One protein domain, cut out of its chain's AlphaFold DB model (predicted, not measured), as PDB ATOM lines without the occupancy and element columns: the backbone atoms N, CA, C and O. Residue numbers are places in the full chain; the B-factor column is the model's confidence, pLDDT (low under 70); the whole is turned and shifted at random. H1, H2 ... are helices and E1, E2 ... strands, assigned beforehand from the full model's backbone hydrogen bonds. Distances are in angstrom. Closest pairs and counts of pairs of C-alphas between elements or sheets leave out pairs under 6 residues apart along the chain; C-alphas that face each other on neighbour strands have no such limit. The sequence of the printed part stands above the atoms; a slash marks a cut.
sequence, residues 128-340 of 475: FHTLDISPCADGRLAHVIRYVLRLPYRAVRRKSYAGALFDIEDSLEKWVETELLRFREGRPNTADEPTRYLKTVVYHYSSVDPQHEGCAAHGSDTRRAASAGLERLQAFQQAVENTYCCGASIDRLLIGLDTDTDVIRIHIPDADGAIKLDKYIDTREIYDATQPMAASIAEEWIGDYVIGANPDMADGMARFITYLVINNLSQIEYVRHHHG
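This is residues 128 to 340 of the 475 residues of the protein "Carbonic anhydrase" of Thiotrichales bacterium SG8_50 (UniProt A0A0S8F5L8). A twisted five-stranded sheet has two long helices, H2 and H3, over one face and the longest helix, H6, over the other, making three layers. H4 and H5 pack on H6, and short H1 touches it too. The printed part has 213 residues with six named helices and five named strands, in the order E1 H1 H2 E2 H3 E3 E4 E5 H4 H5 H6. The mixed sheet runs E1 E2 E3 E4 E5, and the class is mixed, helices and strands. The whole is compact, with a radius of gyration of the C-alphas of 17.1 A and spans of 50 by 41 by 30 A.

E1, residues 128 to 135, begins at C-alpha 128 (270.700, 179.351, 139.352). H1 is residues 144 to 148, and H2 is residues 168 to 185, 25.2 A long. E2, residues 196 to 205, spans 29.0 A. H3, residues 222 to 243, spans 31.7 A from C-alpha 222 (248.818, 161.149, 139.225). E3 is residues 251 to 258, 23.6 A; E4 is 264 to 267; E5 is 280 to 282. H4 is residues 283 to 290, H5 is 295 to 309, 20.9 A, and H6 is 315 to 339, 35.7 A, ending at C-alpha 339 (261.826, 149.870, 122.764).

E1 and E2 are parallel, with N 132 and O 198 at 2.9 A. E2 and E3 are parallel, with N 201 and O 253 at 3.0 A. E3, E4 and E5 form a meander, each strand the antiparallel neighbour of the one before, in two hairpins: N 256 and O 265 are 2.8 A apart, N 266 and O 281 2.9 A. E1, H1 H2, E2 and E2, H3, E3 are strand-helix-strand units, parallel neighbour strands joined through helices, with right-handed crossovers. H2 and H3 lie on the same face, at heights over the sheet of 10.0 A and 9.3 A; they touch at a steep tilt of 49 degrees, closest at C-alphas 168 and 236, 5.5 A. H6, the hub, touches H5 at C-alphas 322 and 303, 5.9 A, H4 at 329 and 287, 6.1 A, and H1 at 328 and 148, 5.5 A. H1, H4 and H5 only graze the sheet. Every O i to N i+4 pair is within hydrogen-bond range in H2, H3, H4 and H5, 19 of 21 in H6, and 0 of 1 in H1, where O i to N i+3 gives 0 of 2.

The C-alphas farthest apart, of Cys 246 and Gly 340, are 52.0 A apart. The printed part has no cut. The links H1 to H2, E2 to H3 and E4 to E5 are long. Mean pLDDT of the printed part is 95.8, and no printed residue is under 70.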
ATOM      1  N   PHE A 128     270.630 180.385 138.319       98.56
ATOM      2  CA  PHE A 128     270.700 179.351 139.352       98.56
ATOM      3  C   PHE A 128     272.147 179.021 139.736       98.56
ATOM      4  O   PHE A 128     273.016 178.841 138.888       98.56
ATOM      5  N   HIS A 129     272.436 178.904 141.032       98.19
ATOM      6  CA  HIS A 129     273.756 178.444 141.496       98.19
ATOM      7  C   HIS A 129     273.763 176.963 141.882       98.19
ATOM      8  O   HIS A 129     274.827 176.361 141.994       98.19
ATOM      9  N   THR A 130     272.607 176.340 142.093       97.88
ATOM     10  CA  THR A 130     272.507 174.909 142.408       97.88
ATOM     11  C   THR A 130     271.211 174.353 141.853       97.88
ATOM     12  O   THR A 130     270.175 175.004 141.944       97.88
ATOM     13  N   LEU A 131     271.287 173.141 141.303       98.44
ATOM     14  CA  LEU A 131     270.138 172.354 140.885       98.44
ATOM     15  C   LEU A 131     270.030 171.113 141.773       98.44
ATOM     16  O   LEU A 131     270.918 170.256 141.771       98.44
ATOM     17  N   ASP A 132     268.934 171.027 142.518       97.94
ATOM     18  CA  ASP A 132     268.622 169.913 143.407       97.94
ATOM     19  C   ASP A 132     267.333 169.226 142.971       97.94
ATOM     20  O   ASP A 132     266.254 169.814 143.018       97.94
ATOM     21  N   ILE A 133     267.446 167.970 142.552       97.75
ATOM     22  CA  ILE A 133     266.348 167.184 142.000       97.75
ATOM     23  C   ILE A 133     265.978 166.056 142.961       97.75
ATOM     24  O   ILE A 133     266.791 165.185 143.289       97.75
ATOM     25  N   SER A 134     264.704 166.031 143.349       96.50
ATOM     26  CA  SER A 134     264.117 164.969 144.157       96.50
ATOM     27  C   SER A 134     263.056 164.177 143.391       96.50
ATOM     28  O   SER A 134     261.897 164.596 143.341       96.50
ATOM     29  N   PRO A 135     263.429 163.035 142.780       95.38
ATOM     30  CA  PRO A 135     262.473 162.128 142.159       95.38
ATOM     31  C   PRO A 135     261.844 161.158 143.171       95.38
ATOM     32  O   PRO A 135     262.309 161.015 144.306       95.38
ATOM     33  N   CYS A 136     260.813 160.432 142.734       92.56
ATOM     34  CA  CYS A 136     260.348 159.235 143.436       92.56
ATOM     35  C   CYS A 136     261.471 158.180 143.545       92.56
ATOM     36  O   CYS A 136     262.325 158.082 142.664       92.56
ATOM     37  N   ALA A 137     261.449 157.382 144.614       88.06
ATOM     38  CA  ALA A 137     262.329 156.225 144.829       88.06
ATOM     39  C   ALA A 137     262.086 155.045 143.861       88.06
ATOM     40  O   ALA A 137     262.887 154.113 143.831       88.06
ATOM     41  N   ASP A 138     260.996 155.087 143.087       88.94
ATOM     42  CA  ASP A 138     260.669 154.114 142.037       88.94
ATOM     43  C   ASP A 138     261.875 153.889 141.102       88.94
ATOM     44  O   ASP A 138     262.477 154.848 140.603       88.94
ATOM     45  N   GLY A 139     262.242 152.622 140.864       88.06
ATOM     46  CA  GLY A 139     263.409 152.257 140.061       88.06
ATOM     47  C   GLY A 139     263.330 152.736 138.610       88.06
ATOM     48  O   GLY A 139     264.363 152.919 137.955       88.06
ATOM     49  N   ARG A 140     262.131 153.039 138.099       92.62
ATOM     50  CA  ARG A 140     261.948 153.642 136.774       92.62
ATOM     51  C   ARG A 140     262.443 155.090 136.723       92.62
ATOM     52  O   ARG A 140     262.759 155.563 135.646       92.62
ATOM     53  N   LEU A 141     262.620 155.768 137.863       93.81
ATOM     54  CA  LEU A 141     263.167 157.132 137.960       93.81
ATOM     55  C   LEU A 141     264.662 157.162 138.316       93.81
ATOM     56  O   LEU A 141     265.257 158.236 138.472       93.81
ATOM     57  N   ALA A 142     265.309 156.001 138.453       90.94
ATOM     58  CA  ALA A 142     266.737 155.921 138.759       90.94
ATOM     59  C   ALA A 142     267.588 156.702 137.741       90.94
ATOM     60  O   ALA A 142     268.519 157.400 138.133       90.94
ATOM     61  N   HIS A 143     267.205 156.667 136.464       93.44
ATOM     62  CA  HIS A 143     267.952 157.249 135.348       93.44
ATOM     63  C   HIS A 143     267.614 158.713 135.019       93.44
ATOM     64  O   HIS A 143     268.145 159.259 134.050       93.44
ATOM     65  N   VAL A 144     266.729 159.360 135.790       95.69
ATOM     66  CA  VAL A 144     266.132 160.662 135.429       95.69
ATOM     67  C   VAL A 144     267.165 161.748 135.092       95.69
ATOM     68  O   VAL A 144     266.940 162.583 134.221       95.69
ATOM     69  N   ILE A 145     268.333 161.716 135.738       94.50
ATOM     70  CA  ILE A 145     269.390 162.713 135.546       94.50
ATOM     71  C   ILE A 145     270.083 162.532 134.190       94.50
ATOM     72  O   ILE A 145     270.063 163.453 133.371       94.50
ATOM     73  N   ARG A 146     270.676 161.356 133.922       93.00
ATOM     74  CA  ARG A 146     271.469 161.129 132.698       93.00
ATOM     75  C   ARG A 146     270.666 160.812 131.450       93.00
ATOM     76  O   ARG A 146     271.151 161.140 130.374       93.00
ATOM     77  N   TYR A 147     269.481 160.225 131.580       95.06
ATOM     78  CA  TYR A 147     268.686 159.767 130.442       95.06
ATOM     79  C   TYR A 147     267.522 160.727 130.173       95.06
ATOM     80  O   TYR A 147     267.506 161.380 129.139       95.06
ATOM     81  N   VAL A 148     266.601 160.927 131.119       97.69
ATOM     82  CA  VAL A 148     265.405 161.771 130.887       97.69
ATOM     83  C   VAL A 148     265.753 163.239 130.662       97.69
ATOM     84  O   VAL A 148     265.267 163.841 129.709       97.69
ATOM     85  N   LEU A 149     266.577 163.818 131.541       97.50
ATOM     86  CA  LEU A 149     266.878 165.257 131.540       97.50
ATOM     87  C   LEU A 149     268.217 165.598 130.872       97.50
ATOM     88  O   LEU A 149     268.544 166.772 130.696       97.50
ATOM     89  N   ARG A 150     269.015 164.578 130.529       95.56
ATOM     90  CA  ARG A 150     270.381 164.687 129.991       95.56
ATOM     91  C   ARG A 150     271.270 165.671 130.760       95.56
ATOM     92  O   ARG A 150     272.153 166.289 130.167       95.56
ATOM     93  N   LEU A 151     271.160 165.728 132.081       94.94
ATOM     94  CA  LEU A 151     271.985 166.579 132.945       94.94
ATOM     95  C   LEU A 151     273.257 165.860 133.407       94.94
ATOM     96  O   LEU A 151     273.185 164.655 133.609       94.94
ATOM     97  N   PRO A 152     274.410 166.520 133.581       91.62
ATOM     98  CA  PRO A 152     275.601 165.879 134.144       91.62
ATOM     99  C   PRO A 152     275.388 165.466 135.609       91.62
ATOM    100  O   PRO A 152     274.917 166.256 136.423       91.62
ATOM    101  N   TYR A 153     275.738 164.224 135.955       86.38
ATOM    102  CA  TYR A 153     275.381 163.641 137.256       86.38
ATOM    103  C   TYR A 153     276.139 164.245 138.445       86.38
ATOM    104  O   TYR A 153     275.607 164.232 139.547       86.38
ATOM    105  N   ARG A 154     277.348 164.787 138.238       85.75
ATOM    106  CA  ARG A 154     278.160 165.386 139.314       85.75
ATOM    107  C   ARG A 154     277.750 166.818 139.639       85.75
ATOM    108  O   ARG A 154     277.871 167.247 140.782       85.75
ATOM    109  N   ALA A 155     277.260 167.563 138.647       89.81
ATOM    110  CA  ALA A 155     276.819 168.944 138.837       89.81
ATOM    111  C   ALA A 155     275.363 169.065 139.322       89.81
ATOM    112  O   ALA A 155     274.907 170.164 139.637       89.81
ATOM    113  N   VAL A 156     274.621 167.954 139.383       91.94
ATOM    114  CA  VAL A 156     273.232 167.927 139.846       91.94
ATOM    115  C   VAL A 156     273.120 167.118 141.122       91.94
ATOM    116  O   VAL A 156     273.445 165.934 141.161       91.94
ATOM    117  N   ARG A 157     272.573 167.733 142.170       92.38
ATOM    118  CA  ARG A 157     272.231 166.995 143.383       92.38
ATOM    119  C   ARG A 157     270.986 166.154 143.110       92.38
ATOM    120  O   ARG A 157     269.950 166.692 142.734       92.38
ATOM    121  N   ARG A 158     271.073 164.841 143.337       91.25
ATOM    122  CA  ARG A 158     269.941 163.905 143.238       91.25
ATOM    123  C   ARG A 158     269.702 163.221 144.582       91.25
ATOM    124  O   ARG A 158     270.568 162.487 145.052       91.25
ATOM    125  N   LYS A 159     268.503 163.370 145.154       89.69
ATOM    126  CA  LYS A 159     268.048 162.571 146.312       89.69
ATOM    127  C   LYS A 159     266.611 162.101 146.118       89.69
ATOM    128  O   LYS A 159     265.718 162.940 146.032       89.69
ATOM    129  N   SER A 160     266.388 160.788 146.040       88.62
ATOM    130  CA  SER A 160     265.051 160.221 145.823       88.62
ATOM    131  C   SER A 160     264.397 159.743 147.108       88.62
ATOM    132  O   SER A 160     265.076 159.244 147.997       88.62
ATOM    133  N   TYR A 161     263.076 159.856 147.157       87.88
ATOM    134  CA  TYR A 161     262.248 159.509 148.312       87.88
ATOM    135  C   TYR A 161     260.960 158.857 147.814       87.88
ATOM    136  O   TYR A 161     260.493 159.198 146.721       87.88
ATOM    137  N   ALA A 162     260.353 157.939 148.566       85.81
ATOM    138  CA  ALA A 162     259.061 157.374 148.191       85.81
ATOM    139  C   ALA A 162     258.032 158.496 147.963       85.81
ATOM    140  O   ALA A 162     257.869 159.413 148.768       85.81
ATOM    141  N   GLY A 163     257.378 158.473 146.798       89.56
ATOM    142  CA  GLY A 163     256.420 159.511 146.413       89.56
ATOM    143  C   GLY A 163     257.018 160.904 146.190       89.56
ATOM    144  O   GLY A 163     256.257 161.869 146.167       89.56
ATOM    145  N   ALA A 164     258.342 161.013 146.041       93.00
ATOM    146  CA  ALA A 164     259.092 162.269 145.949       93.00
ATOM    147  C   ALA A 164     258.936 163.191 147.181       93.00
ATOM    148  O   ALA A 164     259.102 164.410 147.095       93.00
ATOM    149  N   LEU A 165     258.637 162.608 148.347       92.88
ATOM    150  CA  LEU A 165     258.442 163.321 149.610       92.88
ATOM    151  C   LEU A 165     259.779 163.608 150.311       92.88
ATOM    152  O   LEU A 165     260.071 163.060 151.369       92.88
ATOM    153  N   PHE A 166     260.603 164.464 149.705       92.88
ATOM    154  CA  PHE A 166     261.955 164.757 150.192       92.88
ATOM    155  C   PHE A 166     262.000 165.340 151.604       92.88
ATOM    156  O   PHE A 166     261.079 166.035 152.023       92.88
ATOM    157  N   ASP A 167     263.079 165.100 152.342       92.56
ATOM    158  CA  ASP A 167     263.271 165.696 153.665       92.56
ATOM    159  C   ASP A 167     263.589 167.201 153.547       92.56
ATOM    160  O   ASP A 167     264.527 167.615 152.855       92.56
ATOM    161  N   ILE A 168     262.747 168.023 154.181       95.81
ATOM    162  CA  ILE A 168     262.843 169.485 154.141       95.81
ATOM    163  C   ILE A 168     264.049 169.956 154.948       95.81
ATOM    164  O   ILE A 168     264.746 170.850 154.478       95.81
ATOM    165  N   GLU A 169     264.320 169.350 156.104       94.38
ATOM    166  CA  GLU A 169     265.427 169.763 156.974       94.38
ATOM    167  C   GLU A 169     266.768 169.415 156.321       94.38
ATOM    168  O   GLU A 169     267.645 170.266 156.218       94.38
ATOM    169  N   ASP A 170     266.887 168.221 155.732       91.69
ATOM    170  CA  ASP A 170     268.061 167.843 154.929       91.69
ATOM    171  C   ASP A 170     268.288 168.789 153.732       91.69
ATOM    172  O   ASP A 170     269.423 169.121 153.369       91.69
ATOM    173  N   SER A 171     267.205 169.236 153.089       95.38
ATOM    174  CA  SER A 171     267.294 170.196 151.981       95.38
ATOM    175  C   SER A 171     267.683 171.594 152.478       95.38
ATOM    176  O   SER A 171     268.455 172.284 151.809       95.38
ATOM    177  N   LEU A 172     267.210 171.992 153.662       97.38
ATOM    178  CA  LEU A 172     267.557 173.249 154.325       97.38
ATOM    179  C   LEU A 172     269.031 173.277 154.725       97.38
ATOM    180  O   LEU A 172     269.732 174.232 154.393       97.38
ATOM    181  N   GLU A 173     269.534 172.207 155.341       96.06
ATOM    182  CA  GLU A 173     270.954 172.051 155.665       96.06
ATOM    183  C   GLU A 173     271.825 172.176 154.415       96.06
ATOM    184  O   GLU A 173     272.837 172.885 154.426       96.06
ATOM    185  N   LYS A 174     271.409 171.558 153.300       95.56
ATOM    186  CA  LYS A 174     272.166 171.681 152.054       95.56
ATOM    187  C   LYS A 174     272.130 173.094 151.482       95.56
ATOM    188  O   LYS A 174     273.148 173.560 150.977       95.56
ATOM    189  N   TRP A 175     270.985 173.770 151.540       98.19
ATOM    190  CA  TRP A 175     270.881 175.164 151.116       98.19
ATOM    191  C   TRP A 175     271.847 176.052 151.914       98.19
ATOM    192  O   TRP A 175     272.610 176.808 151.316       98.19
ATOM    193  N   VAL A 176     271.911 175.879 153.240       98.25
ATOM    194  CA  VAL A 176     272.862 176.600 154.105       98.25
ATOM    195  C   VAL A 176     274.305 176.317 153.719       98.25
ATOM    196  O   VAL A 176     275.108 177.244 153.631       98.25
ATOM    197  N   GLU A 177     274.654 175.048 153.504       97.19
ATOM    198  CA  GLU A 177     276.003 174.650 153.098       97.19
ATOM    199  C   GLU A 177     276.404 175.330 151.780       97.19
ATOM    200  O   GLU A 177     277.495 175.899 151.683       97.19
ATOM    201  N   THR A 178     275.505 175.320 150.792       97.31
ATOM    202  CA  THR A 178     275.707 175.963 149.490       97.31
ATOM    203  C   THR A 178     275.863 177.476 149.627       97.31
ATOM    204  O   THR A 178     276.823 178.036 149.099       97.31
ATOM    205  N   GLU A 179     274.972 178.153 150.352       98.31
ATOM    206  CA  GLU A 179     275.059 179.604 150.541       98.31
ATOM    207  C   GLU A 179     276.328 179.996 151.304       98.31
ATOM    208  O   GLU A 179     277.055 180.906 150.901       98.31
ATOM    209  N   LEU A 180     276.683 179.256 152.358       98.06
ATOM    210  CA  LEU A 180     277.923 179.482 153.096       98.06
ATOM    211  C   LEU A 180     279.155 179.328 152.194       98.06
ATOM    212  O   LEU A 180     280.110 180.099 152.325       98.06
ATOM    213  N   LEU A 181     279.144 178.363 151.274       97.25
ATOM    214  CA  LEU A 181     280.212 178.180 150.293       97.25
ATOM    215  C   LEU A 181     280.315 179.376 149.332       97.25
ATOM    216  O   LEU A 181     281.426 179.853 149.087       97.25
ATOM    217  N   ARG A 182     279.188 179.923 148.860       98.06
ATOM    218  CA  ARG A 182     279.163 181.148 148.036       98.06
ATOM    219  C   ARG A 182     279.756 182.342 148.780       98.06
ATOM    220  O   ARG A 182     280.580 183.064 148.222       98.06
ATOM    221  N   PHE A 183     279.408 182.520 150.055       98.00
ATOM    222  CA  PHE A 183     279.951 183.602 150.884       98.00
ATOM    223  C   PHE A 183     281.447 183.446 151.175       98.00
ATOM    224  O   PHE A 183     282.179 184.436 151.189       98.00
ATOM    225  N   ARG A 184     281.907 182.224 151.462       98.12
ATOM    226  CA  ARG A 184     283.283 181.984 151.928       98.12
ATOM    227  C   ARG A 184     284.289 181.760 150.810       98.12
ATOM    228  O   ARG A 184     285.450 182.121 150.975       98.12
ATOM    229  N   GLU A 185     283.869 181.131 149.720       97.69
ATOM    230  CA  GLU A 185     284.757 180.700 148.637       97.69
ATOM    231  C   GLU A 185     284.355 181.252 147.268       97.69
ATOM    232  O   GLU A 185     285.091 181.051 146.305       97.69
ATOM    233  N   GLY A 186     283.210 181.935 147.152       97.19
ATOM    234  CA  GLY A 186     282.715 182.410 145.860       97.19
ATOM    235  C   GLY A 186     282.385 181.270 144.900       97.19
ATOM    236  O   GLY A 186     282.549 181.418 143.690       97.19
ATOM    237  N   ARG A 187     281.982 180.108 145.432       95.56
ATOM    238  CA  ARG A 187     281.711 178.898 144.650       95.56
ATOM    239  C   ARG A 187     280.246 178.465 144.784       95.56
ATOM    240  O   ARG A 187     279.754 178.394 145.907       95.56
ATOM    241  N   PRO A 188     279.576 178.111 143.669       95.38
ATOM    242  CA  PRO A 188     280.071 178.189 142.288       95.38
ATOM    243  C   PRO A 188     280.114 179.625 141.729       95.38
ATOM    244  O   PRO A 188     280.678 179.835 140.659       95.38
ATOM    245  N   ASN A 189     279.552 180.588 142.460       97.19
ATOM    246  CA  ASN A 189     279.679 182.025 142.248       97.19
ATOM    247  C   ASN A 189     279.672 182.761 143.603       97.19
ATOM    248  O   ASN A 189     279.490 182.136 144.654       97.19
ATOM    249  N   THR A 190     279.894 184.075 143.603       98.00
ATOM    250  CA  THR A 190     279.831 184.875 144.832       98.00
ATOM    251  C   THR A 190     278.386 185.109 145.275       98.00
ATOM    252  O   THR A 190     277.439 185.005 144.493       98.00
ATOM    253  N   ALA A 191     278.201 185.368 146.572       97.25
ATOM    254  CA  ALA A 191     276.876 185.512 147.177       97.25
ATOM    255  C   ALA A 191     276.104 186.759 146.699       97.25
ATOM    256  O   ALA A 191     274.882 186.800 146.812       97.25
ATOM    257  N   ASP A 192     276.805 187.763 146.165       96.19
ATOM    258  CA  ASP A 192     276.235 188.986 145.594       96.19
ATOM    259  C   ASP A 192     275.693 188.811 144.166       96.19
ATOM    260  O   ASP A 192     274.914 189.645 143.706       96.19
ATOM    261  N   GLU A 193     276.046 187.716 143.485       97.62
ATOM    262  CA  GLU A 193     275.476 187.388 142.179       97.62
ATOM    263  C   GLU A 193     273.979 187.045 142.306       97.62
ATOM    264  O   GLU A 193     273.587 186.333 143.243       97.62
ATOM    265  N   PRO A 194     273.130 187.496 141.361       96.12
ATOM    266  CA  PRO A 194     271.676 187.385 141.446       96.12
ATOM    267  C   PRO A 194     271.186 185.988 141.033       96.12
ATOM    268  O   PRO A 194     270.391 185.844 140.106       96.12
ATOM    269  N   THR A 195     271.670 184.947 141.709       97.88
ATOM    270  CA  THR A 195     271.271 183.558 141.462       97.88
ATOM    271  C   THR A 195     270.585 182.926 142.667       97.88
ATOM    272  O   THR A 195     270.880 183.262 143.815       97.88
ATOM    273  N   ARG A 196     269.703 181.953 142.414       97.69
ATOM    274  CA  ARG A 196     268.995 181.191 143.450       97.69
ATOM    275  C   ARG A 196     269.311 179.700 143.423       97.69
ATOM    276  O   ARG A 196     269.835 179.149 142.454       97.69
ATOM    277  N   TYR A 197     268.971 179.047 144.524       98.62
ATOM    278  CA  TYR A 197     268.914 177.598 144.607       98.62
ATOM    279  C   TYR A 197     267.643 177.129 143.898       98.62
ATOM    280  O   TYR A 197     266.556 177.598 144.233       98.62
ATOM    281  N   LEU A 198     267.760 176.214 142.937       98.75
ATOM    282  CA  LEU A 198     266.615 175.639 142.237       98.75
ATOM    283  C   LEU A 198     266.305 174.252 142.799       98.75
ATOM    284  O   LEU A 198     267.081 173.309 142.612       98.75
ATOM    285  N   LYS A 199     265.150 174.123 143.460       98.75
ATOM    286  CA  LYS A 199     264.617 172.829 143.895       98.75
ATOM    287  C   LYS A 199     263.613 172.298 142.878       98.75
ATOM    288  O   LYS A 199     262.595 172.931 142.607       98.75
ATOM    289  N   THR A 200     263.853 171.085 142.400       98.75
ATOM    290  CA  THR A 200     262.986 170.390 141.449       98.75
ATOM    291  C   THR A 200     262.433 169.110 142.060       98.75
ATOM    292  O   THR A 200     263.185 168.293 142.589       98.75
ATOM    293  N   VAL A 201     261.123 168.891 141.951       98.75
ATOM    294  CA  VAL A 201     260.498 167.592 142.253       98.75
ATOM    295  C   VAL A 201     260.110 166.895 140.958       98.75
ATOM    296  O   VAL A 201     259.535 167.522 140.070       98.75
ATOM    297  N   VAL A 202     260.396 165.591 140.875       98.69
ATOM    298  CA  VAL A 202     259.948 164.738 139.767       98.69
ATOM    299  C   VAL A 202     258.959 163.699 140.292       98.69
ATOM    300  O   VAL A 202     259.355 162.692 140.889       98.69
ATOM    301  N   TYR A 203     257.666 163.950 140.087       98.44
ATOM    302  CA  TYR A 203     256.633 162.930 140.279       98.44
ATOM    303  C   TYR A 203     256.533 162.063 139.021       98.44
ATOM    304  O   TYR A 203     257.098 162.396 137.980       98.44
ATOM    305  N   HIS A 204     255.810 160.949 139.098       98.25
ATOM    306  CA  HIS A 204     255.648 160.075 137.942       98.25
ATOM    307  C   HIS A 204     254.249 159.492 137.817       98.25
ATOM    308  O   HIS A 204     253.469 159.486 138.773       98.25
ATOM    309  N   TYR A 205     253.961 159.020 136.613       97.75
ATOM    310  CA  TYR A 205     252.738 158.334 136.230       97.75
ATOM    311  C   TYR A 205     253.040 157.340 135.106       97.75
ATOM    312  O   TYR A 205     254.086 157.426 134.472       97.75
ATOM    313  N   SER A 206     252.106 156.429 134.855       97.06
ATOM    314  CA  SER A 206     252.080 155.592 133.655       97.06
ATOM    315  C   SER A 206     250.956 156.098 132.753       97.06
ATOM    316  O   SER A 206     249.861 156.396 133.241       97.06
ATOM    317  N   SER A 207     251.225 156.273 131.460       95.69
ATOM    318  CA  SER A 207     250.195 156.570 130.459       95.69
ATOM    319  C   SER A 207     249.496 155.318 129.927       95.69
ATOM    320  O   SER A 207     248.346 155.411 129.495       95.69
ATOM    321  N   VAL A 208     250.157 154.161 129.987       95.19
ATOM    322  CA  VAL A 208     249.648 152.861 129.536       95.19
ATOM    323  C   VAL A 208     248.712 152.237 130.571       95.19
ATOM    324  O   VAL A 208     247.622 151.799 130.205       95.19
ATOM    325  N   ASP A 209     249.083 152.238 131.856       94.06
ATOM    326  CA  ASP A 209     248.235 151.748 132.949       94.06
ATOM    327  C   ASP A 209     248.187 152.723 134.146       94.06
ATOM    328  O   ASP A 209     248.756 152.474 135.215       94.06
ATOM    329  N   PRO A 210     247.456 153.848 134.011       93.62
ATOM    330  CA  PRO A 210     247.420 154.889 135.036       93.62
ATOM    331  C   PRO A 210     246.839 154.437 136.381       93.62
ATOM    332  O   PRO A 210     247.083 155.086 137.395       93.62
ATOM    333  N   GLN A 211     246.026 153.376 136.406       92.75
ATOM    334  CA  GLN A 211     245.332 152.935 137.622       92.75
ATOM    335  C   GLN A 211     246.180 152.008 138.494       92.75
ATOM    336  O   GLN A 211     245.883 151.877 139.683       92.75
ATOM    337  N   HIS A 212     247.220 151.390 137.929       90.88
ATOM    338  CA  HIS A 212     248.021 150.387 138.633       90.88
ATOM    339  C   HIS A 212     249.521 150.692 138.618       90.88
ATOM    340  O   HIS A 212     250.188 150.428 139.617       90.88
ATOM    341  N   GLU A 213     250.042 151.286 137.542       92.50
ATOM    342  CA  GLU A 213     251.486 151.446 137.307       92.50
ATOM    343  C   GLU A 213     251.982 152.889 137.515       92.50
ATOM    344  O   GLU A 213     253.098 153.251 137.129       92.50
ATOM    345  N   GLY A 214     251.168 153.735 138.151       92.50
ATOM    346  CA  GLY A 214     251.566 155.055 138.636       92.50
ATOM    347  C   GLY A 214     252.348 154.999 139.954       92.50
ATOM    348  O   GLY A 214     252.911 153.981 140.350       92.50
ATOM    349  N   CYS A 215     252.406 156.121 140.675       93.88
ATOM    350  CA  CYS A 215     253.150 156.178 141.932       93.88
ATOM    351  C   CYS A 215     252.453 155.402 143.061       93.88
ATOM    352  O   CYS A 215     251.438 155.851 143.601       93.88
ATOM    353  N   ALA A 216     253.034 154.274 143.482       88.88
ATOM    354  CA  ALA A 216     252.482 153.425 144.540       88.88
ATOM    355  C   ALA A 216     252.285 154.165 145.879       88.88
ATOM    356  O   ALA A 216     251.264 153.974 146.542       88.88
ATOM    357  N   ALA A 217     253.206 155.066 146.247       88.62
ATOM    358  CA  ALA A 217     253.111 155.880 147.468       88.62
ATOM    359  C   ALA A 217     251.869 156.794 147.492       88.62
ATOM    360  O   ALA A 217     251.367 157.152 148.557       88.62
ATOM    361  N   HIS A 218     251.340 157.122 146.313       94.00
ATOM    362  CA  HIS A 218     250.154 157.959 146.132       94.00
ATOM    363  C   HIS A 218     248.956 157.171 145.594       94.00
ATOM    364  O   HIS A 218     247.976 157.767 145.157       94.00
ATOM    365  N   GLY A 219     249.007 155.834 145.652       91.94
ATOM    366  CA  GLY A 219     247.919 154.957 145.217       91.94
ATOM    367  C   GLY A 219     247.645 155.013 143.714       91.94
ATOM    368  O   GLY A 219     246.489 154.935 143.317       91.94
ATOM    369  N   SER A 220     248.688 155.202 142.898       94.56
ATOM    370  CA  SER A 220     248.592 155.387 141.443       94.56
ATOM    371  C   SER A 220     247.778 156.620 141.008       94.56
ATOM    372  O   SER A 220     247.408 156.750 139.846       94.56
ATOM    373  N   ASP A 221     247.518 157.573 141.910       97.56
ATOM    374  CA  ASP A 221     246.842 158.825 141.570       97.56
ATOM    375  C   ASP A 221     247.864 159.893 141.147       97.56
ATOM    376  O   ASP A 221     248.559 160.497 141.971       97.56
ATOM    377  N   THR A 222     247.928 160.150 139.838       97.75
ATOM    378  CA  THR A 222     248.818 161.149 139.225       97.75
ATOM    379  C   THR A 222     248.626 162.548 139.803       97.75
ATOM    380  O   THR A 222     249.601 163.266 140.031       97.75
ATOM    381  N   ARG A 223     247.378 162.964 140.052       97.56
ATOM    382  CA  ARG A 223     247.096 164.313 140.555       97.56
ATOM    383  C   ARG A 223     247.527 164.436 142.005       97.56
ATOM    384  O   ARG A 223     248.096 165.462 142.378       97.56
ATOM    385  N   ARG A 224     247.292 163.400 142.809       98.06
ATOM    386  CA  ARG A 224     247.765 163.337 144.194       98.06
ATOM    387  C   ARG A 224     249.291 163.359 144.261       98.06
ATOM    388  O   ARG A 224     249.830 164.125 145.052       98.06
ATOM    389  N   ALA A 225     249.974 162.604 143.399       98.12
ATOM    390  CA  ALA A 225     251.434 162.605 143.324       98.12
ATOM    391  C   ALA A 225     251.999 163.992 142.970       98.12
ATOM    392  O   ALA A 225     252.901 164.483 143.649       98.12
ATOM    393  N   ALA A 226     251.428 164.657 141.960       98.50
ATOM    394  CA  ALA A 226     251.827 166.010 141.575       98.50
ATOM    395  C   ALA A 226     251.544 167.044 142.683       98.50
ATOM    396  O   ALA A 226     252.392 167.886 142.975       98.50
ATOM    397  N   SER A 227     250.377 166.953 143.334       98.56
ATOM    398  CA  SER A 227     249.985 167.857 144.428       98.56
ATOM    399  C   SER A 227     250.917 167.716 145.628       98.56
ATOM    400  O   SER A 227     251.421 168.717 146.123       98.56
ATOM    401  N   ALA A 228     251.221 166.484 146.043       98.38
ATOM    402  CA  ALA A 228     252.126 166.226 147.158       98.38
ATOM    403  C   ALA A 228     253.549 166.745 146.878       98.38
ATOM    404  O   ALA A 228     254.182 167.332 147.755       98.38
ATOM    405  N   GLY A 229     254.036 166.588 145.640       98.38
ATOM    406  CA  GLY A 229     255.313 167.159 145.211       98.38
ATOM    407  C   GLY A 229     255.335 168.690 145.271       98.38
ATOM    408  O   GLY A 229     256.284 169.278 145.791       98.38
ATOM    409  N   LEU A 230     254.267 169.338 144.793       98.62
ATOM    410  CA  LEU A 230     254.114 170.794 144.850       98.62
ATOM    411  C   LEU A 230     254.048 171.320 146.290       98.62
ATOM    412  O   LEU A 230     254.738 172.284 146.621       98.62
ATOM    413  N   GLU A 231     253.259 170.677 147.151       98.50
ATOM    414  CA  GLU A 231     253.164 171.016 148.575       98.50
ATOM    415  C   GLU A 231     254.533 170.918 149.256       98.50
ATOM    416  O   GLU A 231     254.904 171.782 150.052       98.50
ATOM    417  N   ARG A 232     255.337 169.908 148.899       98.06
ATOM    418  CA  ARG A 232     256.690 169.748 149.442       98.06
ATOM    419  C   ARG A 232     257.643 170.852 148.980       98.06
ATOM    420  O   ARG A 232     258.388 171.386 149.800       98.06
ATOM    421  N   LEU A 233     257.586 171.240 147.703       98.62
ATOM    422  CA  LEU A 233     258.337 172.386 147.171       98.62
ATOM    423  C   LEU A 233     257.959 173.696 147.879       98.62
ATOM    424  O   LEU A 233     258.836 174.480 148.235       98.62
ATOM    425  N   GLN A 234     256.661 173.927 148.095       98.44
ATOM    426  CA  GLN A 234     256.147 175.084 148.837       98.44
ATOM    427  C   GLN A 234     256.653 175.097 150.280       98.44
ATOM    428  O   GLN A 234     257.146 176.120 150.747       98.44
ATOM    429  N   ALA A 235     256.582 173.960 150.971       98.50
ATOM    430  CA  ALA A 235     257.034 173.850 152.350       98.50
ATOM    431  C   ALA A 235     258.543 174.110 152.493       98.50
ATOM    432  O   ALA A 235     258.954 174.765 153.448       98.50
ATOM    433  N   PHE A 236     259.365 173.663 151.538       98.62
ATOM    434  CA  PHE A 236     260.802 173.945 151.554       98.62
ATOM    435  C   PHE A 236     261.118 175.427 151.318       98.62
ATOM    436  O   PHE A 236     261.894 176.006 152.077       98.62
ATOM    437  N   GLN A 237     260.478 176.063 150.332       98.25
ATOM    438  CA  GLN A 237     260.628 177.507 150.124       98.25
ATOM    439  C   GLN A 237     260.225 178.283 151.381       98.25
ATOM    440  O   GLN A 237     260.980 179.128 151.855       98.25
ATOM    441  N   GLN A 238     259.087 177.920 151.979       98.12
ATOM    442  CA  GLN A 238     258.606 178.545 153.202       98.12
ATOM    443  C   GLN A 238     259.572 178.350 154.380       98.12
ATOM    444  O   GLN A 238     259.718 179.259 155.200       98.12
ATOM    445  N   ALA A 239     260.224 177.188 154.478       98.38
ATOM    446  CA  ALA A 239     261.234 176.919 155.496       98.38
ATOM    447  C   ALA A 239     262.456 177.836 155.331       98.38
ATOM    448  O   ALA A 239     262.902 178.416 156.319       98.38
ATOM    449  N   VAL A 240     262.947 178.035 154.103       98.44
ATOM    450  CA  VAL A 240     264.043 178.980 153.820       98.44
ATOM    451  C   VAL A 240     263.631 180.411 154.181       98.44
ATOM    452  O   VAL A 240     264.320 181.067 154.961       98.44
ATOM    453  N   GLU A 241     262.478 180.865 153.688       97.88
ATOM    454  CA  GLU A 241     261.982 182.240 153.866       97.88
ATOM    455  C   GLU A 241     261.684 182.603 155.327       97.88
ATOM    456  O   GLU A 241     261.871 183.748 155.734       97.88
ATOM    457  N   ASN A 242     261.223 181.641 156.133       97.56
ATOM    458  CA  ASN A 242     260.913 181.883 157.545       97.56
ATOM    459  C   ASN A 242     262.122 181.730 158.467       97.56
ATOM    460  O   ASN A 242     262.149 182.338 159.537       97.56
ATOM    461  N   THR A 243     263.090 180.892 158.094       97.75
ATOM    462  CA  THR A 243     264.258 180.608 158.940       97.75
ATOM    463  C   THR A 243     265.350 181.653 158.747       97.75
ATOM    464  O   THR A 243     266.041 182.008 159.706       97.75
ATOM    465  N   TYR A 244     265.494 182.186 157.530       97.25
ATOM    466  CA  TYR A 244     266.556 183.121 157.172       97.25
ATOM    467  C   TYR A 244     265.993 184.499 156.812       97.25
ATOM    468  O   TYR A 244     264.970 184.636 156.153       97.25
ATOM    469  N   CYS A 245     266.664 185.553 157.279       94.44
ATOM    470  CA  CYS A 245     266.211 186.930 157.092       94.44
ATOM    471  C   CYS A 245     266.391 187.424 155.649       94.44
ATOM    472  O   CYS A 245     266.911 186.736 154.772       94.44
ATOM    473  N   CYS A 246     266.087 188.710 155.455       94.00
ATOM    474  CA  CYS A 246     266.723 189.507 154.408       94.00
ATOM    475  C   CYS A 246     266.356 189.087 152.972       94.00
ATOM    476  O   CYS A 246     267.098 189.374 152.038       94.00
ATOM    477  N   GLY A 247     265.189 188.455 152.803       92.88
ATOM    478  CA  GLY A 247     264.671 188.032 151.501       92.88
ATOM    479  C   GLY A 247     265.253 186.714 150.988       92.88
ATOM    480  O   GLY A 247     265.212 186.480 149.783       92.88
ATOM    481  N   ALA A 248     265.807 185.870 151.868       96.25
ATOM    482  CA  ALA A 248     266.231 184.521 151.506       96.25
ATOM    483  C   ALA A 248     265.063 183.732 150.897       96.25
ATOM    484  O   ALA A 248     263.988 183.672 151.483       96.25
ATOM    485  N   SER A 249     265.271 183.141 149.723       97.06
ATOM    486  CA  SER A 249     264.273 182.318 149.034       97.06
ATOM    487  C   SER A 249     264.967 181.394 148.024       97.06
ATOM    488  O   SER A 249     266.185 181.452 147.832       97.06
ATOM    489  N   ILE A 250     264.183 180.537 147.382       98.06
ATOM    490  CA  ILE A 250     264.596 179.559 146.373       98.06
ATOM    491  C   ILE A 250     263.622 179.597 145.197       98.06
ATOM    492  O   ILE A 250     262.462 179.977 145.366       98.06
ATOM    493  N   ASP A 251     264.068 179.123 144.037       98.25
ATOM    494  CA  ASP A 251     263.179 178.855 142.909       98.25
ATOM    495  C   ASP A 251     262.752 177.381 142.906       98.25
ATOM    496  O   ASP A 251     263.420 176.500 143.461       98.25
ATOM    497  N   ARG A 252     261.595 177.109 142.298       98.25
ATOM    498  CA  ARG A 252     260.938 175.797 142.321       98.25
ATOM    499  C   ARG A 252     260.571 175.354 140.916       98.25
ATOM    500  O   ARG A 252     260.109 176.162 140.115       98.25
ATOM    501  N   LEU A 253     260.687 174.056 140.656       98.56
ATOM    502  CA  LEU A 253     260.221 173.434 139.420       98.56
ATOM    503  C   LEU A 253     259.545 172.093 139.723       98.56
ATOM    504  O   LEU A 253     260.025 171.307 140.539       98.56
ATOM    505  N   LEU A 254     258.427 171.813 139.059       98.81
ATOM    506  CA  LEU A 254     257.726 170.536 139.176       98.81
ATOM    507  C   LEU A 254     257.702 169.852 137.813       98.81
ATOM    508  O   LEU A 254     257.277 170.444 136.821       98.81
ATOM    509  N   ILE A 255     258.142 168.598 137.779       98.88
ATOM    510  CA  ILE A 255     258.193 167.778 136.572       98.88
ATOM    511  C   ILE A 255     257.400 166.491 136.814       98.88
ATOM    512  O   ILE A 255     257.552 165.847 137.850       98.88
ATOM    513  N   GLY A 256     256.546 166.117 135.867       98.69
ATOM    514  CA  GLY A 256     255.936 164.793 135.799       98.69
ATOM    515  C   GLY A 256     256.663 163.930 134.786       98.69
ATOM    516  O   GLY A 256     256.865 164.389 133.672       98.69
ATOM    517  N   LEU A 257     257.028 162.705 135.146       98.75
ATOM    518  CA  LEU A 257     257.608 161.721 134.233       98.75
ATOM    519  C   LEU A 257     256.579 160.642 133.883       98.75
ATOM    520  O   LEU A 257     256.043 159.992 134.782       98.75
ATOM    521  N   ASP A 258     256.350 160.425 132.593       98.38
ATOM    522  CA  ASP A 258     255.680 159.231 132.085       98.38
ATOM    523  C   ASP A 258     256.672 158.063 132.059       98.38
ATOM    524  O   ASP A 258     257.580 158.042 131.232       98.38
ATOM    525  N   THR A 259     256.523 157.091 132.955       97.31
ATOM    526  CA  THR A 259     257.468 155.967 133.090       97.31
ATOM    527  C   THR A 259     257.436 154.981 131.929       97.31
ATOM    528  O   THR A 259     258.313 154.114 131.841       97.31
ATOM    529  N   ASP A 260     256.432 155.081 131.060       96.75
ATOM    530  CA  ASP A 260     256.278 154.178 129.922       96.75
ATOM    531  C   ASP A 260     257.089 154.656 128.725       96.75
ATOM    532  O   ASP A 260     257.543 153.847 127.920       96.75
ATOM    533  N   THR A 261     257.296 155.968 128.605       97.12
ATOM    534  CA  THR A 261     257.904 156.570 127.411       97.12
ATOM    535  C   THR A 261     258.968 157.618 127.705       97.12
ATOM    536  O   THR A 261     259.469 158.241 126.774       97.12
ATOM    537  N   ASP A 262     259.251 157.867 128.981       98.06
ATOM    538  CA  ASP A 262     260.153 158.903 129.487       98.06
ATOM    539  C   ASP A 262     259.836 160.334 129.017       98.06
ATOM    540  O   ASP A 262     260.686 161.230 129.034       98.06
ATOM    541  N   VAL A 263     258.582 160.568 128.627       98.38
ATOM    542  CA  VAL A 263     258.059 161.901 128.307       98.38
ATOM    543  C   VAL A 263     257.913 162.683 129.604       98.38
ATOM    544  O   VAL A 263     257.502 162.121 130.622       98.38
ATOM    545  N   ILE A 264     258.205 163.982 129.568       98.75
ATOM    546  CA  ILE A 264     258.051 164.850 130.732       98.75
ATOM    547  C   ILE A 264     256.968 165.906 130.543       98.75
ATOM    548  O   ILE A 264     256.779 166.477 129.471       98.75
ATOM    549  N   ARG A 265     256.298 166.210 131.653       98.56
ATOM    550  CA  ARG A 265     255.433 167.372 131.826       98.56
ATOM    551  C   ARG A 265     256.127 168.378 132.718       98.56
ATOM    552  O   ARG A 265     256.362 168.078 133.884       98.56
ATOM    553  N   ILE A 266     256.439 169.558 132.203       98.62
ATOM    554  CA  ILE A 266     257.079 170.619 132.987       98.62
ATOM    555  C   ILE A 266     256.012 171.635 133.374       98.62
ATOM    556  O   ILE A 266     255.436 172.286 132.506       98.62
ATOM    557  N   HIS A 267     255.732 171.760 134.671       98.31
ATOM    558  CA  HIS A 267     254.751 172.718 135.179       98.31
ATOM    559  C   HIS A 267     255.378 174.106 135.232       98.31
ATOM    560  O   HIS A 267     256.396 174.293 135.897       98.31
ATOM    561  N   ILE A 268     254.775 175.060 134.525       94.31
ATOM    562  CA  ILE A 268     255.396 176.357 134.241       94.31
ATOM    563  C   ILE A 268     255.141 177.325 135.404       94.31
ATOM    564  O   ILE A 268     253.975 177.644 135.667       94.31
ATOM    565  N   PRO A 269     256.190 177.794 136.109       94.25
ATOM    566  CA  PRO A 269     256.039 178.806 137.147       94.25
ATOM    567  C   PRO A 269     255.596 180.153 136.557       94.25
ATOM    568  O   PRO A 269     255.874 180.456 135.394       94.25
ATOM    569  N   ASP A 270     254.907 180.974 137.346       89.62
ATOM    570  CA  ASP A 270     254.684 182.391 137.029       89.62
ATOM    571  C   ASP A 270     255.809 183.305 137.538       89.62
ATOM    572  O   ASP A 270     256.835 182.822 138.018       89.62
ATOM    573  N   ALA A 271     255.645 184.624 137.380       86.38
ATOM    574  CA  ALA A 271     256.629 185.624 137.802       86.38
ATOM    575  C   ALA A 271     256.991 185.525 139.293       86.38
ATOM    576  O   ALA A 271     258.126 185.811 139.673       86.38
ATOM    577  N   ASP A 272     256.040 185.087 140.123       87.31
ATOM    578  CA  ASP A 272     256.217 184.895 141.564       87.31
ATOM    579  C   ASP A 272     256.697 183.464 141.894       87.31
ATOM    580  O   ASP A 272     256.789 183.056 143.056       87.31
ATOM    581  N   GLY A 273     256.986 182.662 140.865       89.19
ATOM    582  CA  GLY A 273     257.395 181.271 140.977       89.19
ATOM    583  C   GLY A 273     256.266 180.332 141.402       89.19
ATOM    584  O   GLY A 273     256.551 179.209 141.829       89.19
ATOM    585  N   ALA A 274     254.999 180.756 141.354       93.50
ATOM    586  CA  ALA A 274     253.868 179.906 141.701       93.50
ATOM    587  C   ALA A 274     253.557 178.922 140.567       93.50
ATOM    588  O   ALA A 274     253.572 179.255 139.385       93.50
ATOM    589  N   ILE A 275     253.260 177.677 140.945       96.31
ATOM    590  CA  ILE A 275     253.051 176.561 140.019       96.31
ATOM    591  C   ILE A 275     251.579 176.144 140.063       96.31
ATOM    592  O   ILE A 275     251.010 175.953 141.141       96.31
ATOM    593  N   LYS A 276     250.969 175.966 138.889       95.69
ATOM    594  CA  LYS A 276     249.597 175.462 138.729       95.69
ATOM    595  C   LYS A 276     249.627 174.097 138.048       95.69
ATOM    596  O   LYS A 276     250.192 173.966 136.971       95.69
ATOM    597  N   LEU A 277     248.994 173.095 138.665       96.88
ATOM    598  CA  LEU A 277     249.068 171.697 138.213       96.88
ATOM    599  C   LEU A 277     248.429 171.436 136.838       96.88
ATOM    600  O   LEU A 277     248.703 170.416 136.213       96.88
ATOM    601  N   ASP A 278     247.535 172.316 136.397       95.12
ATOM    602  CA  ASP A 278     246.869 172.280 135.095       95.12
ATOM    603  C   ASP A 278     247.609 173.092 134.019       95.12
ATOM    604  O   ASP A 278     247.184 173.107 132.866       95.12
ATOM    605  N   LYS A 279     248.719 173.752 134.377       94.88
ATOM    606  CA  LYS A 279     249.565 174.519 133.461       94.88
ATOM    607  C   LYS A 279     250.935 173.870 133.324       94.88
ATOM    608  O   LYS A 279     251.872 174.189 134.057       94.88
ATOM    609  N   TYR A 280     251.055 172.985 132.348       97.00
ATOM    610  CA  TYR A 280     252.313 172.336 132.017       97.00
ATOM    611  C   TYR A 280     252.537 172.288 130.509       97.00
ATOM    612  O   TYR A 280     251.594 172.331 129.723       97.00
ATOM    613  N   ILE A 281     253.803 172.168 130.134       97.69
ATOM    614  CA  ILE A 281     254.243 171.797 128.793       97.69
ATOM    615  C   ILE A 281     254.427 170.282 128.764       97.69
ATOM    616  O   ILE A 281     255.093 169.745 129.648       97.69
ATOM    617  N   ASP A 282     253.861 169.604 127.767       98.12
ATOM    618  CA  ASP A 282     254.065 168.172 127.525       98.12
ATOM    619  C   ASP A 282     255.077 167.986 126.384       98.12
ATOM    620  O   ASP A 282     254.857 168.438 125.256       98.12
ATOM    621  N   THR A 283     256.216 167.348 126.662       98.50
ATOM    622  CA  THR A 283     257.281 167.206 125.659       98.50
ATOM    623  C   THR A 283     256.908 166.280 124.509       98.50
ATOM    624  O   THR A 283     257.530 166.382 123.452       98.50
ATOM    625  N   ARG A 284     255.874 165.434 124.645       97.62
ATOM    626  CA  ARG A 284     255.342 164.659 123.515       97.62
ATOM    627  C   ARG A 284     254.717 165.566 122.461       97.62
ATOM    628  O   ARG A 284     254.970 165.373 121.277       97.62
ATOM    629  N   GLU A 285     253.943 166.564 122.883       97.50
ATOM    630  CA  GLU A 285     253.311 167.511 121.957       97.50
ATOM    631  C   GLU A 285     254.363 168.322 121.199       97.50
ATOM    632  O   GLU A 285     254.248 168.520 119.989       97.50
ATOM    633  N   ILE A 286     255.425 168.734 121.900       98.25
ATOM    634  CA  ILE A 286     256.564 169.418 121.286       98.25
ATOM    635  C   ILE A 286     257.268 168.500 120.293       98.25
ATOM    636  O   ILE A 286     257.449 168.898 119.148       98.25
ATOM    637  N   TYR A 287     257.612 167.275 120.702       97.94
ATOM    638  CA  TYR A 287     258.269 166.295 119.840       97.94
ATOM    639  C   TYR A 287     257.522 166.125 118.513       97.94
ATOM    640  O   TYR A 287     258.124 166.229 117.445       97.94
ATOM    641  N   ASP A 288     256.209 165.888 118.572       96.81
ATOM    642  CA  ASP A 288     255.393 165.652 117.380       96.81
ATOM    643  C   ASP A 288     255.287 166.916 116.506       96.81
ATOM    644  O   ASP A 288     255.319 166.828 115.275       96.81
ATOM    645  N   ALA A 289     255.210 168.102 117.121       97.69
ATOM    646  CA  ALA A 289     255.166 169.376 116.407       97.69
ATOM    647  C   ALA A 289     256.492 169.709 115.702       97.69
ATOM    648  O   ALA A 289     256.471 170.236 114.586       97.69
ATOM    649  N   THR A 290     257.634 169.400 116.324       98.00
ATOM    650  CA  THR A 290     258.968 169.765 115.821       98.00
ATOM    651  C   THR A 290     259.646 168.683 114.988       98.00
ATOM    652  O   THR A 290     260.581 168.997 114.253       98.00
ATOM    653  N   GLN A 291     259.155 167.438 115.006       96.75
ATOM    654  CA  GLN A 291     259.676 166.345 114.177       96.75
ATOM    655  C   GLN A 291     259.822 166.699 112.680       96.75
ATOM    656  O   GLN A 291     260.857 166.359 112.104       96.75
ATOM    657  N   PRO A 292     258.853 167.365 112.012       96.38
ATOM    658  CA  PRO A 292     258.982 167.691 110.591       96.38
ATOM    659  C   PRO A 292     259.834 168.944 110.311       96.38
ATOM    660  O   PRO A 292     259.999 169.311 109.147       96.38
ATOM    661  N   MET A 293     260.329 169.641 111.340       97.50
ATOM    662  CA  MET A 293     261.059 170.902 111.191       97.50
ATOM    663  C   MET A 293     262.559 170.677 110.941       97.50
ATOM    664  O   MET A 293     263.113 169.613 111.203       97.50
ATOM    665  N   ALA A 294     263.255 171.703 110.449       96.69
ATOM    666  CA  ALA A 294     264.718 171.724 110.491       96.69
ATOM    667  C   ALA A 294     265.194 172.027 111.921       96.69
ATOM    668  O   ALA A 294     264.537 172.798 112.616       96.69
ATOM    669  N   ALA A 295     266.349 171.493 112.336       96.31
ATOM    670  CA  ALA A 295     266.861 171.624 113.707       96.31
ATOM    671  C   ALA A 295     266.859 173.074 114.232       96.31
ATOM    672  O   ALA A 295     266.244 173.359 115.252       96.31
ATOM    673  N   SER A 296     267.430 174.022 113.486       96.62
ATOM    674  CA  SER A 296     267.466 175.430 113.911       96.62
ATOM    675  C   SER A 296     266.074 176.052 114.081       96.62
ATOM    676  O   SER A 296     265.878 176.886 114.954       96.62
ATOM    677  N   ILE A 297     265.108 175.643 113.251       97.56
ATOM    678  CA  ILE A 297     263.721 176.123 113.324       97.56
ATOM    679  C   ILE A 297     262.995 175.475 114.505       97.56
ATOM    680  O   ILE A 297     262.222 176.141 115.182       97.56
ATOM    681  N   ALA A 298     263.256 174.193 114.770       97.81
ATOM    682  CA  ALA A 298     262.720 173.497 115.931       97.81
ATOM    683  C   ALA A 298     263.204 174.140 117.238       97.81
ATOM    684  O   ALA A 298     262.393 174.374 118.125       97.81
ATOM    685  N   GLU A 299     264.495 174.464 117.353       97.12
ATOM    686  CA  GLU A 299     265.050 175.122 118.545       97.12
ATOM    687  C   GLU A 299     264.407 176.489 118.807       97.12
ATOM    688  O   GLU A 299     263.968 176.753 119.928       97.12
ATOM    689  N   GLU A 300     264.306 177.331 117.774       97.50
ATOM    690  CA  GLU A 300     263.649 178.641 117.861       97.50
ATOM    691  C   GLU A 300     262.176 178.491 118.261       97.50
ATOM    692  O   GLU A 300     261.719 179.119 119.216       97.50
ATOM    693  N   TRP A 301     261.457 177.572 117.608       98.38
ATOM    694  CA  TRP A 301     260.053 177.300 117.903       98.38
ATOM    695  C   TRP A 301     259.835 176.829 119.344       98.38
ATOM    696  O   TRP A 301     258.880 177.259 119.987       98.38
ATOM    697  N   ILE A 302     260.714 175.974 119.882       98.38
ATOM    698  CA  ILE A 302     260.624 175.514 121.277       98.38
ATOM    699  C   ILE A 302     260.844 176.678 122.241       98.38
ATOM    700  O   ILE A 302     260.123 176.784 123.232       98.38
ATOM    701  N   GLY A 303     261.819 177.550 121.967       97.00
ATOM    702  CA  GLY A 303     262.044 178.760 122.761       97.00
ATOM    703  C   GLY A 303     260.789 179.631 122.833       97.00
ATOM    704  O   GLY A 303     260.308 179.937 123.926       97.00
ATOM    705  N   ASP A 304     260.204 179.934 121.674       97.19
ATOM    706  CA  ASP A 304     258.976 180.725 121.567       97.19
ATOM    707  C   ASP A 304     257.778 180.040 122.234       97.19
ATOM    708  O   ASP A 304     256.973 180.697 122.895       97.19
ATOM    709  N   TYR A 305     257.657 178.717 122.102       97.44
ATOM    710  CA  TYR A 305     256.587 177.940 122.726       97.44
ATOM    711  C   TYR A 305     256.684 177.971 124.257       97.44
ATOM    712  O   TYR A 305     255.679 178.177 124.937       97.44
ATOM    713  N   VAL A 306     257.893 177.815 124.812       96.50
ATOM    714  CA  VAL A 306     258.134 177.861 126.263       96.50
ATOM    715  C   VAL A 306     257.843 179.251 126.830       96.50
ATOM    716  O   VAL A 306     257.153 179.360 127.844       96.50
ATOM    717  N   ILE A 307     258.305 180.314 126.167       94.69
ATOM    718  CA  ILE A 307     258.009 181.701 126.561       94.69
ATOM    719  C   ILE A 307     256.506 181.988 126.425       94.69
ATOM    720  O   ILE A 307     255.889 182.562 127.319       94.69
ATOM    721  N   GLY A 308     255.885 181.542 125.332       93.56
ATOM    722  CA  GLY A 308     254.457 181.718 125.075       93.56
ATOM    723  C   GLY A 308     253.554 180.989 126.073       93.56
ATOM    724  O   GLY A 308     252.442 181.454 126.333       93.56
ATOM    725  N   ALA A 309     254.023 179.888 126.671       92.19
ATOM    726  CA  ALA A 309     253.293 179.165 127.710       92.19
ATOM    727  C   ALA A 309     253.091 180.011 128.979       92.19
ATOM    728  O   ALA A 309     252.061 179.880 129.652       92.19
ATOM    729  N   ASN A 310     254.042 180.898 129.291       90.81
ATOM    730  CA  ASN A 310     253.876 181.919 130.317       90.81
ATOM    731  C   ASN A 310     254.787 183.141 130.073       90.81
ATOM    732  O   ASN A 310     255.951 183.109 130.474       90.81
ATOM    733  N   PRO A 311     254.259 184.236 129.493       88.44
ATOM    734  CA  PRO A 311     255.050 185.431 129.185       88.44
ATOM    735  C   PRO A 311     255.652 186.141 130.403       88.44
ATOM    736  O   PRO A 311     256.586 186.920 130.245       88.44
ATOM    737  N   ASP A 312     255.116 185.891 131.601       89.06
ATOM    738  CA  ASP A 312     255.584 186.501 132.849       89.06
ATOM    739  C   ASP A 312     256.676 185.659 133.546       89.06
ATOM    740  O   ASP A 312     257.180 186.035 134.603       89.06
ATOM    741  N   MET A 313     257.041 184.498 132.991       93.06
ATOM    742  CA  MET A 313     258.112 183.652 133.523       93.06
ATOM    743  C   MET A 313     259.475 184.339 133.376       93.06
ATOM    744  O   MET A 313     259.775 184.936 132.348       93.06
ATOM    745  N   ALA A 314     260.340 184.198 134.383       92.75
ATOM    746  CA  ALA A 314     261.701 184.720 134.313       92.75
ATOM    747  C   ALA A 314     262.492 184.103 133.140       92.75
ATOM    748  O   ALA A 314     262.530 182.878 132.998       92.75
ATOM    749  N   ASP A 315     263.198 184.935 132.367       94.56
ATOM    750  CA  ASP A 315     263.970 184.526 131.181       94.56
ATOM    751  C   ASP A 315     264.922 183.350 131.454       94.56
ATOM    752  O   ASP A 315     265.042 182.426 130.650       94.56
ATOM    753  N   GLY A 316     265.582 183.358 132.616       96.44
ATOM    754  CA  GLY A 316     266.481 182.284 133.033       96.44
ATOM    755  C   GLY A 316     265.767 180.944 133.248       96.44
ATOM    756  O   GLY A 316     266.253 179.906 132.796       96.44
ATOM    757  N   MET A 317     264.568 180.965 133.843       97.56
ATOM    758  CA  MET A 317     263.719 179.777 133.982       97.56
ATOM    759  C   MET A 317     263.232 179.292 132.615       97.56
ATOM    760  O   MET A 317     263.320 178.099 132.334       97.56
ATOM    761  N   ALA A 318     262.791 180.203 131.741       97.12
ATOM    762  CA  ALA A 318     262.380 179.871 130.379       97.12
ATOM    763  C   ALA A 318     263.514 179.165 129.618       97.12
ATOM    764  O   ALA A 318     263.331 178.066 129.096       97.12
ATOM    765  N   ARG A 319     264.722 179.744 129.650       97.81
ATOM    766  CA  ARG A 319     265.924 179.179 129.023       97.81
ATOM    767  C   ARG A 319     266.265 177.795 129.577       97.81
ATOM    768  O   ARG A 319     266.595 176.892 128.807       97.81
ATOM    769  N   PHE A 320     266.177 177.612 130.894       98.44
ATOM    770  CA  PHE A 320     266.440 176.318 131.520       98.44
ATOM    771  C   PHE A 320     265.386 175.266 131.142       98.44
ATOM    772  O   PHE A 320     265.738 174.131 130.828       98.44
ATOM    773  N   ILE A 321     264.103 175.636 131.089       98.44
ATOM    774  CA  ILE A 321     263.025 174.746 130.638       98.44
ATOM    775  C   ILE A 321     263.223 174.355 129.172       98.44
ATOM    776  O   ILE A 321     263.153 173.169 128.861       98.44
ATOM    777  N   THR A 322     263.548 175.298 128.282       98.44
ATOM    778  CA  THR A 322     263.889 175.003 126.879       98.44
ATOM    779  C   THR A 322     265.033 173.993 126.780       98.44
ATOM    780  O   THR A 322     264.937 173.030 126.018       98.44
ATOM    781  N   TYR A 323     266.080 174.147 127.597       98.19
ATOM    782  CA  TYR A 323     267.187 173.191 127.664       98.19
ATOM    783  C   TYR A 323     266.725 171.782 128.081       98.19
ATOM    784  O   TYR A 323     267.110 170.796 127.451       98.19
ATOM    785  N   LEU A 324     265.864 171.670 129.101       98.62
ATOM    786  CA  LEU A 324     265.300 170.385 129.533       98.62
ATOM    787  C   LEU A 324     264.399 169.745 128.469       98.62
ATOM    788  O   LEU A 324     264.469 168.533 128.271       98.62
ATOM    789  N   VAL A 325     263.576 170.543 127.779       98.62
ATOM    790  CA  VAL A 325     262.705 170.071 126.696       98.62
ATOM    791  C   VAL A 325     263.544 169.457 125.582       98.62
ATOM    792  O   VAL A 325     263.335 168.291 125.263       98.62
ATOM    793  N   ILE A 326     264.522 170.196 125.046       98.19
ATOM    794  CA  ILE A 326     265.394 169.732 123.953       98.19
ATOM    795  C   ILE A 326     266.103 168.429 124.342       98.19
ATOM    796  O   ILE A 326     266.093 167.458 123.582       98.19
ATOM    797  N   ASN A 327     266.650 168.372 125.558       97.88
ATOM    798  CA  ASN A 327     267.280 167.167 126.089       97.88
ATOM    799  C   ASN A 327     266.315 165.973 126.140       97.88
ATOM    800  O   ASN A 327     266.693 164.860 125.772       97.88
ATOM    801  N   ASN A 328     265.071 166.190 126.572       98.62
ATOM    802  CA  ASN A 328     264.085 165.122 126.672       98.62
ATOM    803  C   ASN A 328     263.639 164.589 125.302       98.62
ATOM    804  O   ASN A 328     263.351 163.400 125.199       98.62
ATOM    805  N   LEU A 329     263.671 165.395 124.231       98.44
ATOM    806  CA  LEU A 329     263.375 164.905 122.872       98.44
ATOM    807  C   LEU A 329     264.324 163.770 122.460       98.44
ATOM    808  O   LEU A 329     263.883 162.783 121.870       98.44
ATOM    809  N   SER A 330     265.600 163.857 122.856       97.69
ATOM    810  CA  SER A 330     266.564 162.769 122.647       97.69
ATOM    811  C   SER A 330     266.183 161.502 123.418       97.69
ATOM    812  O   SER A 330     266.402 160.402 122.915       97.69
ATOM    813  N   GLN A 331     265.592 161.630 124.613       97.88
ATOM    814  CA  GLN A 331     265.107 160.482 125.382       97.88
ATOM    815  C   GLN A 331     263.834 159.875 124.787       97.88
ATOM    816  O   GLN A 331     263.719 158.656 124.718       97.88
ATOM    817  N   ILE A 332     262.907 160.691 124.287       97.69
ATOM    818  CA  ILE A 332     261.730 160.182 123.574       97.69
ATOM    819  C   ILE A 332     262.180 159.368 122.353       97.69
ATOM    820  O   ILE A 332     261.724 158.242 122.158       97.69
ATOM    821  N   GLU A 333     263.125 159.888 121.562       96.94
ATOM    822  CA  GLU A 333     263.701 159.149 120.432       96.94
ATOM    823  C   GLU A 333     264.445 157.883 120.894       96.94
ATOM    824  O   GLU A 333     264.335 156.848 120.242       96.94
ATOM    825  N   TYR A 334     265.154 157.928 122.029       97.31
ATOM    826  CA  TYR A 334     265.818 156.760 122.619       97.31
ATOM    827  C   TYR A 334     264.827 155.617 122.863       97.31
ATOM    828  O   TYR A 334     265.046 154.498 122.391       97.31
ATOM    829  N   VAL A 335     263.712 155.906 123.543       96.88
ATOM    830  CA  VAL A 335     262.681 154.898 123.819       96.88
ATOM    831  C   VAL A 335     262.077 154.384 122.518       96.88
ATOM    832  O   VAL A 335     262.022 153.173 122.305       96.88
ATOM    833  N   ARG A 336     261.724 155.285 121.595       95.25
ATOM    834  CA  ARG A 336     261.147 154.914 120.294       95.25
ATOM    835  C   ARG A 336     262.056 154.014 119.474       95.25
ATOM    836  O   ARG A 336     261.585 153.050 118.872       95.25
ATOM    837  N   HIS A 337     263.350 154.309 119.461       95.44
ATOM    838  CA  HIS A 337     264.321 153.570 118.673       95.44
ATOM    839  C   HIS A 337     264.627 152.184 119.256       95.44
ATOM    840  O   HIS A 337     264.723 151.215 118.503       95.44
ATOM    841  N   HIS A 338     264.772 152.074 120.580       94.25
ATOM    842  CA  HIS A 338     265.231 150.844 121.236       94.25
ATOM    843  C   HIS A 338     264.106 149.966 121.801       94.25
ATOM    844  O   HIS A 338     264.289 148.757 121.941       94.25
ATOM    845  N   HIS A 339     262.942 150.547 122.096       93.00
ATOM    846  CA  HIS A 339     261.826 149.870 122.764       93.00
ATOM    847  C   HIS A 339     260.497 149.961 121.998       93.00
ATOM    848  O   HIS A 339     259.575 149.203 122.296       93.00
ATOM    849  N   GLY A 340     260.403 150.803 120.965       92.12
ATOM    850  CA  GLY A 340     259.159 151.043 120.231       92.12
ATOM    851  C   GLY A 340     258.299 152.102 120.920       92.12
ATOM    852  O   GLY A 340     258.821 153.040 121.507       92.12
TER     853      GLY A 340